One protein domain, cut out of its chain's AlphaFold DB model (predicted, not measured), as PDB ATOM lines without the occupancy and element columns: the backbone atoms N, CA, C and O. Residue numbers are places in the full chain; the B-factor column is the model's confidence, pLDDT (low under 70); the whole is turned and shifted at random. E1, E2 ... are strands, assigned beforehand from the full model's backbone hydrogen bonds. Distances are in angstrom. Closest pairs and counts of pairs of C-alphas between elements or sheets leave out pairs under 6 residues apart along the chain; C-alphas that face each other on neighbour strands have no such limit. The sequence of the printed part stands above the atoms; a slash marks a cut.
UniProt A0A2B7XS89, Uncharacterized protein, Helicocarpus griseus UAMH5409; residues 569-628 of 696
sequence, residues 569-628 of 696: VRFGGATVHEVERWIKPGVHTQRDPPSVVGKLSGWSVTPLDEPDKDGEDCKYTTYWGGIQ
ATOM      1  N   VAL A 569     105.821  98.801 108.172       69.31
ATOM      2  CA  VAL A 569     106.503  99.254 109.393       69.31
ATOM      3  C   VAL A 569     106.502 100.781 109.463       69.31
ATOM      4  O   VAL A 569     106.936 101.460 108.528       69.31
ATOM      5  N   ARG A 570     106.040 101.350 110.583       67.12
ATOM      6  CA  ARG A 570     105.996 102.808 110.796       67.12
ATOM      7  C   ARG A 570     107.267 103.318 111.473       67.12
ATOM      8  O   ARG A 570     107.541 102.997 112.627       67.12
ATOM      9  N   PHE A 571     108.000 104.184 110.782       66.81
ATOM     10  CA  PHE A 571     109.164 104.903 111.302       66.81
ATOM     11  C   PHE A 571     108.784 106.358 111.601       66.81
ATOM     12  O   PHE A 571     108.066 106.988 110.824       66.81
ATOM     13  N   GLY A 572     109.241 106.897 112.737       58.31
ATOM     14  CA  GLY A 572     109.120 108.326 113.062       58.31
ATOM     15  C   GLY A 572     107.692 108.897 113.077       58.31
ATOM     16  O   GLY A 572     107.517 110.086 112.825       58.31
ATOM     17  N   GLY A 573     106.666 108.067 113.303       61.06
ATOM     18  CA  GLY A 573     105.244 108.446 113.308       61.06
ATOM     19  C   GLY A 573     104.633 108.706 111.921       61.06
ATOM     20  O   GLY A 573     103.540 108.209 111.636       61.06
ATOM     21  N   ALA A 574     105.341 109.439 111.058       55.16
ATOM     22  CA  ALA A 574     104.849 109.907 109.761       55.16
ATOM     23  C   ALA A 574     105.099 108.936 108.590       55.16
ATOM     24  O   ALA A 574     104.247 108.813 107.716       55.16
ATOM     25  N   THR A 575     106.242 108.243 108.549       71.19
ATOM     26  CA  THR A 575     106.630 107.426 107.386       71.19
ATOM     27  C   THR A 575     106.282 105.955 107.584       71.19
ATOM     28  O   THR A 575     106.923 105.252 108.369       71.19
ATOM     29  N   VAL A 576     105.278 105.480 106.848       76.88
ATOM     30  CA  VAL A 576     105.003 104.050 106.658       76.88
ATOM     31  C   VAL A 576     105.948 103.525 105.576       76.88
ATOM     32  O   VAL A 576     105.977 104.074 104.478       76.88
ATOM     33  N   HIS A 577     106.712 102.475 105.868       76.00
ATOM     34  CA  HIS A 577     107.520 101.764 104.879       76.00
ATOM     35  C   HIS A 577     106.986 100.348 104.702       76.00
ATOM     36  O   HIS A 577     106.800  99.623 105.675       76.00
ATOM     37  N   GLU A 578     106.786  99.940 103.458       79.38
ATOM     38  CA  GLU A 578     106.466  98.561 103.109       79.38
ATOM     39  C   GLU A 578     107.741  97.699 103.158       79.38
ATOM     40  O   GLU A 578     108.811  98.110 102.692       79.38
ATOM     41  N   VAL A 579     107.657  96.530 103.799       78.06
ATOM     42  CA  VAL A 579     108.799  95.664 104.105       78.06
ATOM     43  C   VAL A 579     108.446  94.205 103.807       78.06
ATOM     44  O   VAL A 579     107.591  93.587 104.432       78.06
ATOM     45  N   GLU A 580     109.180  93.642 102.854       65.38
ATOM     46  CA  GLU A 580     109.029  92.288 102.302       65.38
ATOM     47  C   GLU A 580     109.125  91.160 103.354       65.38
ATOM     48  O   GLU A 580     108.469  90.132 103.223       65.38
ATOM     49  N   ARG A 581     109.947  91.358 104.401       61.69
ATOM     50  CA  ARG A 581     110.021  90.534 105.634       61.69
ATOM     51  C   ARG A 581     111.000  91.090 106.674       61.69
ATOM     52  O   ARG A 581     110.788  90.917 107.868       61.69
ATOM     53  N   TRP A 582     112.076  91.741 106.222       66.12
ATOM     54  CA  TRP A 582     113.191  92.196 107.065       66.12
ATOM     55  C   TRP A 582     113.518  93.670 106.826       66.12
ATOM     56  O   TRP A 582     113.695  94.089 105.682       66.12
ATOM     57  N   ILE A 583     113.669  94.445 107.903       66.12
ATOM     58  CA  ILE A 583     114.060  95.859 107.848       66.12
ATOM     59  C   ILE A 583     115.553  95.945 107.482       66.12
ATOM     60  O   ILE A 583     116.427  95.893 108.350       66.12
ATOM     61  N   LYS A 584     115.849  96.068 106.181       63.22
ATOM     62  CA  LYS A 584     117.208  96.233 105.625       63.22
ATOM     63  C   LYS A 584     117.852  97.531 106.185       63.22
ATOM     64  O   LYS A 584     117.377  98.627 105.859       63.22
ATOM     65  N   PRO A 585     118.903  97.469 107.035       51.41
ATOM     66  CA  PRO A 585     119.548  98.670 107.575       51.41
ATOM     67  C   PRO A 585     120.125  99.544 106.453       51.41
ATOM     68  O   PRO A 585     120.569  99.025 105.432       51.41
ATOM     69  N   GLY A 586     120.093 100.869 106.608       60.12
ATOM     70  CA  GLY A 586     120.489 101.814 105.554       60.12
ATOM     71  C   GLY A 586     119.393 102.104 104.519       60.12
ATOM     72  O   GLY A 586     119.321 103.229 104.034       60.12
ATOM     73  N   VAL A 587     118.507 101.141 104.226       67.62
ATOM     74  CA  VAL A 587     117.372 101.317 103.293       67.62
ATOM     75  C   VAL A 587     116.135 101.855 104.016       67.62
ATOM     76  O   VAL A 587     115.516 102.809 103.560       67.62
ATOM     77  N   HIS A 588     115.797 101.270 105.169       64.88
ATOM     78  CA  HIS A 588     114.624 101.652 105.973       64.88
ATOM     79  C   HIS A 588     114.997 102.453 107.234       64.88
ATOM     80  O   HIS A 588     114.152 102.753 108.072       64.88
ATOM     81  N   THR A 589     116.272 102.813 107.406       60.47
ATOM     82  CA  THR A 589     116.665 103.801 108.417       60.47
ATOM     83  C   THR A 589     116.196 105.175 107.962       60.47
ATOM     84  O   THR A 589     116.715 105.686 106.970       60.47
ATOM     85  N   GLN A 590     115.255 105.779 108.696       55.69
ATOM     86  CA  GLN A 590     114.816 107.156 108.467       55.69
ATOM     87  C   GLN A 590     116.039 108.076 108.339       55.69
ATOM     88  O   GLN A 590     116.886 108.124 109.236       55.69
ATOM     89  N   ARG A 591     116.155 108.752 107.190       52.69
ATOM     90  CA  ARG A 591     117.323 109.560 106.829       52.69
ATOM     91  C   ARG A 591     117.285 110.870 107.614       52.69
ATOM     92  O   ARG A 591     116.645 111.820 107.188       52.69
ATOM     93  N   ASP A 592     117.926 110.833 108.779       50.16
ATOM     94  CA  ASP A 592     118.033 111.906 109.770       50.16
ATOM     95  C   ASP A 592     116.671 112.510 110.185       50.16
ATOM     96  O   ASP A 592     116.287 113.582 109.713       50.16
ATOM     97  N   PRO A 593     115.920 111.855 111.101       52.38
ATOM     98  CA  PRO A 593     114.835 112.538 111.806       52.38
ATOM     99  C   PRO A 593     115.362 113.805 112.505       52.38
ATOM    100  O   PRO A 593     116.539 113.849 112.885       52.38
ATOM    101  N   PRO A 594     114.509 114.823 112.747       47.53
ATOM    102  CA  PRO A 594     114.904 115.992 113.528       47.53
ATOM    103  C   PRO A 594     115.515 115.541 114.863       47.53
ATOM    104  O   PRO A 594     114.979 114.658 115.538       47.53
ATOM    105  N   SER A 595     116.660 116.134 115.216       55.56
ATOM    106  CA  SER A 595     117.714 115.549 116.073       55.56
ATOM    107  C   SER A 595     117.312 115.119 117.493       55.56
ATOM    108  O   SER A 595     118.094 114.470 118.187       55.56
ATOM    109  N   VAL A 596     116.088 115.442 117.909       57.16
ATOM    110  CA  VAL A 596     115.451 115.101 119.185       57.16
ATOM    111  C   VAL A 596     115.296 113.586 119.390       57.16
ATOM    112  O   VAL A 596     115.441 113.113 120.514       57.16
ATOM    113  N   VAL A 597     115.016 112.816 118.329       57.50
ATOM    114  CA  VAL A 597     114.659 111.378 118.435       57.50
ATOM    115  C   VAL A 597     115.893 110.453 118.472       57.50
ATOM    116  O   VAL A 597     115.799 109.283 118.839       57.50
ATOM    117  N   GLY A 598     117.078 110.972 118.140       69.38
ATOM    118  CA  GLY A 598     118.298 110.173 117.997       69.38
ATOM    119  C   GLY A 598     118.323 109.328 116.716       69.38
ATOM    120  O   GLY A 598     117.451 109.428 115.854       69.38
ATOM    121  N   LYS A 599     119.357 108.494 116.572       76.81
ATOM    122  CA  LYS A 599     119.560 107.641 115.391       76.81
ATOM    123  C   LYS A 599     119.109 106.218 115.700       76.81
ATOM    124  O   LYS A 599     119.560 105.651 116.690       76.81
ATOM    125  N   LEU A 600     118.280 105.615 114.847       74.44
ATOM    126  CA  LEU A 600     117.921 104.196 114.961       74.44
ATOM    127  C   LEU A 600     119.209 103.349 114.977       74.44
ATOM    128  O   LEU A 600     119.941 103.311 113.988       74.44
ATOM    129  N   SER A 601     119.514 102.733 116.121       77.62
ATOM    130  CA  SER A 601     120.775 102.016 116.372       77.62
ATOM    131  C   SER A 601     120.625 100.504 116.251       77.62
ATOM    132  O   SER A 601     121.612  99.804 116.030       77.62
ATOM    133  N   GLY A 602     119.395 100.004 116.349       80.50
ATOM    134  CA  GLY A 602     119.050  98.613 116.116       80.50
ATOM    135  C   GLY A 602     117.546  98.387 116.202       80.50
ATOM    136  O   GLY A 602     116.765  99.298 116.481       80.50
ATOM    137  N   TRP A 603     117.142  97.146 115.980       88.31
ATOM    138  CA  TRP A 603     115.781  96.666 116.175       88.31
ATOM    139  C   TRP A 603     115.830  95.170 116.495       88.31
ATOM    140  O   TRP A 603     116.829  94.505 116.215       88.31
ATOM    141  N   SER A 604     114.773  94.651 117.102       85.94
ATOM    142  CA  SER A 604     114.581  93.227 117.372       85.94
ATOM    143  C   SER A 604     113.147  92.822 117.047       85.94
ATOM    144  O   SER A 604     112.233  93.650 117.047       85.94
ATOM    145  N   VAL A 605     112.966  91.536 116.755       92.00
ATOM    146  CA  VAL A 605     111.655  90.902 116.629       92.00
ATOM    147  C   VAL A 605     111.529  89.915 117.773       92.00
ATOM    148  O   VAL A 605     112.396  89.055 117.933       92.00
ATOM    149  N   THR A 606     110.461  90.035 118.547       93.19
ATOM    150  CA  THR A 606     110.075  89.038 119.543       93.19
ATOM    151  C   THR A 606     108.803  88.369 119.030       93.19
ATOM    152  O   THR A 606     107.815  89.082 118.853       93.19
ATOM    153  N   PRO A 607     108.791  87.051 118.759       94.94
ATOM    154  CA  PRO A 607     107.546  86.332 118.499       94.94
ATOM    155  C   PRO A 607     106.551  86.566 119.638       94.94
ATOM    156  O   PRO A 607     106.963  86.707 120.792       94.94
ATOM    157  N   LEU A 608     105.264  86.631 119.317       94.75
ATOM    158  CA  LEU A 608     104.200  86.639 120.315       94.75
ATOM    159  C   LEU A 608     103.604  85.232 120.422       94.75
ATOM    160  O   LEU A 608     103.408  84.567 119.407       94.75
ATOM    161  N   ASP A 609     103.326  84.783 121.648       95.19
ATOM    162  CA  ASP A 609     102.735  83.460 121.902       95.19
ATOM    163  C   ASP A 609     101.283  83.366 121.386       95.19
ATOM    164  O   ASP A 609     100.819  82.296 120.995       95.19
ATOM    165  N   GLU A 610     100.594  84.509 121.326       97.12
ATOM    166  CA  GLU A 610      99.293  84.712 120.685       97.12
ATOM    167  C   GLU A 610      99.404  85.905 119.715       97.12
ATOM    168  O   GLU A 610     100.052  86.896 120.066       97.12
ATOM    169  N   PRO A 611      98.799  85.856 118.510       94.94
ATOM    170  CA  PRO A 611      98.787  87.001 117.605       94.94
ATOM    171  C   PRO A 611      98.018  88.172 118.225       94.94
ATOM    172  O   PRO A 611      97.044  87.972 118.956       94.94
ATOM    173  N   ASP A 612      98.441  89.400 117.935       93.25
ATOM    174  CA  ASP A 612      97.787  90.582 118.495       93.25
ATOM    175  C   ASP A 612      96.429  90.907 117.833       93.25
ATOM    176  O   ASP A 612      95.913  90.172 116.987       93.25
ATOM    177  N   LYS A 613      95.813  92.023 118.242       92.56
ATOM    178  CA  LYS A 613      94.482  92.438 117.760       92.56
ATOM    179  C   LYS A 613      94.435  92.759 116.265       92.56
ATOM    180  O   LYS A 613      93.351  92.695 115.689       92.56
ATOM    181  N   ASP A 614      95.575  93.096 115.671       92.25
ATOM    182  CA  ASP A 614      95.721  93.392 114.247       92.25
ATOM    183  C   ASP A 614      96.196  92.144 113.463       92.25
ATOM    184  O   ASP A 614      96.262  92.153 112.230       92.25
ATOM    185  N   GLY A 615      96.454  91.036 114.173       95.88
ATOM    186  CA  GLY A 615      96.863  89.742 113.634       95.88
ATOM    187  C   GLY A 615      98.379  89.553 113.533       95.88
ATOM    188  O   GLY A 615      98.814  88.616 112.857       95.88
ATOM    189  N   GLU A 616      99.196  90.410 114.158       92.19
ATOM    190  CA  GLU A 616     100.653  90.280 114.084       92.19
ATOM    191  C   GLU A 616     101.183  89.179 115.020       92.19
ATOM    192  O   GLU A 616     100.967  89.186 116.229       92.19
ATOM    193  N   ASP A 617     101.942  88.243 114.444       96.00
ATOM    194  CA  ASP A 617     102.641  87.139 115.126       96.00
ATOM    195  C   ASP A 617     103.966  87.562 115.800       96.00
ATOM    196  O   ASP A 617     104.661  86.749 116.414       96.00
ATOM    197  N   CYS A 618     104.366  88.825 115.639       94.62
ATOM    198  CA  CYS A 618     105.718  89.308 115.900       94.62
ATOM    199  C   CYS A 618     105.714  90.751 116.406       94.62
ATOM    200  O   CYS A 618     105.422  91.681 115.661       94.62
ATOM    201  N   LYS A 619     106.185  90.971 117.633       93.88
ATOM    202  CA  LYS A 619     106.394  92.309 118.182       93.88
ATOM    203  C   LYS A 619     107.740  92.888 117.751       93.88
ATOM    204  O   LYS A 619     108.801  92.460 118.215       93.88
ATOM    205  N   TYR A 620     107.697  93.929 116.927       89.69
ATOM    206  CA  TYR A 620     108.872  94.708 116.534       89.69
ATOM    207  C   TYR A 620     109.252  95.728 117.621       89.69
ATOM    208  O   TYR A 620     108.473  96.617 117.962       89.69
ATOM    209  N   THR A 621     110.475  95.642 118.150       86.94
ATOM    210  CA  THR A 621     111.031  96.624 119.098       86.94
ATOM    211  C   THR A 621     112.147  97.414 118.417       86.94
ATOM    212  O   THR A 621     113.114  96.833 117.936       86.94
ATOM    213  N   THR A 622     112.044  98.747 118.376       84.25
ATOM    214  CA  THR A 622     113.097  99.618 117.820       84.25
ATOM    215  C   THR A 622     113.956 100.228 118.924       84.25
ATOM    216  O   THR A 622     113.445 100.723 119.930       84.25
ATOM    217  N   TYR A 623     115.275 100.211 118.735       80.31
ATOM    218  CA  TYR A 623     116.239 100.807 119.656       80.31
ATOM    219  C   TYR A 623     116.776 102.104 119.056       80.31
ATOM    220  O   TYR A 623     117.503 102.104 118.060       80.31
ATOM    221  N   TRP A 624     116.412 103.225 119.671       78.12
ATOM    222  CA  TRP A 624     116.876 104.549 119.272       78.12
ATOM    223  C   TRP A 624     118.138 104.899 120.058       78.12
ATOM    224  O   TRP A 624     118.122 105.064 121.279       78.12
ATOM    225  N   GLY A 625     119.262 104.974 119.353       75.12
ATOM    226  CA  GLY A 625     120.526 105.441 119.892       75.12
ATOM    227  C   GLY A 625     120.491 106.952 120.057       75.12
ATOM    228  O   GLY A 625     120.665 107.697 119.088       75.12
ATOM    229  N   GLY A 626     120.317 107.404 121.299       61.06
ATOM    230  CA  GLY A 626     120.625 108.780 121.674       61.06
ATOM    231  C   GLY A 626     122.058 109.140 121.266       61.06
ATOM    232  O   GLY A 626     122.951 108.285 121.266       61.06
ATOM    233  N   ILE A 627     122.274 110.406 120.898       61.34
ATOM    234  CA  ILE A 627     123.577 110.929 120.453       61.34
ATOM    235  C   ILE A 627     124.659 110.493 121.457       61.34
ATOM    236  O   ILE A 627     124.466 110.650 122.662       61.34
ATOM    237  N   GLN A 628     125.783 109.947 120.965       59.78
ATOM    238  CA  GLN A 628     126.761 109.123 121.714       59.78
ATOM    239  C   GLN A 628     127.244 109.691 123.067       59.78
ATOM    240  O   GLN A 628     127.678 108.932 123.935       59.78
TER     241      GLN A 628
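Overview. This is residues 569 to 628 of the 696 residues of an uncharacterized protein of Helicocarpus griseus UAMH5409 (UniProt A0A2B7XS89). A long two-stranded hairpin, E3 and E4, makes the longest axis of this model, and a much smaller hairpin, E1 and E2, is set off to one side of it, with a long winding stretch, residues 580 to 598, between the two. The picture is loosely formed: each hairpin is a separate ribbon of two strands. The printed part has 60 residues with four named strands, in the order E1, E2, E3, E4, and no named helix; the two sheets, E1 - E2 and E3 - E4, are both antiparallel. The class is all strand, though only 25 of the 60 printed residues are in named elements. The whole is only just loose, close to compact, with a radius of gyration of the C-alphas of 12.7 A, and its outline is elongated, spanning 36 by 22 by 19 A.

Along the chain. E1 is residues 569 to 571, beginning at C-alpha 569 at (106.503, 99.254, 109.393). E2 is residues 575 to 579 and measures 12.4 A from first to last C-alpha. Residues 580 to 598 follow with no named element; their C-alphas lie 7 to 17 A from the mean of all C-alphas. E3, residues 599 to 607, is the longest strand by residues and measures 24.7 A, beginning at C-alpha 599 at (119.560, 107.641, 115.391). E4, residues 618 to 625, measures 22.3 A and ends at C-alpha 625 at (120.526, 105.441, 119.892).

Arrangement. E1 and E2 form a hairpin, antiparallel at 145 degrees between their N-to-C directions. The C-alphas of Arg 570 and Val 576 face each other at 4.4 A. N 569 and O 577 are within hydrogen-bond range at 2.8 A, and so are N 577 and O 569 at 2.9 A. E3 and E4 form the other hairpin, antiparallel at 159 degrees. The C-alphas of Trp 603 and Thr 622 face each other at 4.3 A. N 619 and O 606 are within hydrogen-bond range at 2.8 A, as are N 625 and O 599 at 2.8 A. E1 is apart from E3 and E4, and E2 is apart from E3 and E4.

Size, cuts and confidence. The two C-alphas farthest apart are those of Glu 610 and Gln 628, at 36.8 A. The printed part has no cut. The link from E1 to E2 is tight, with 3 residues; that from E3 to E4 is short, with 10; that from E2 to E3 is long, with 19. The mean pLDDT of the printed part is 74.3, and 28 residues are under 70: residues 569 to 574, 580 to 598 and 626 to 628.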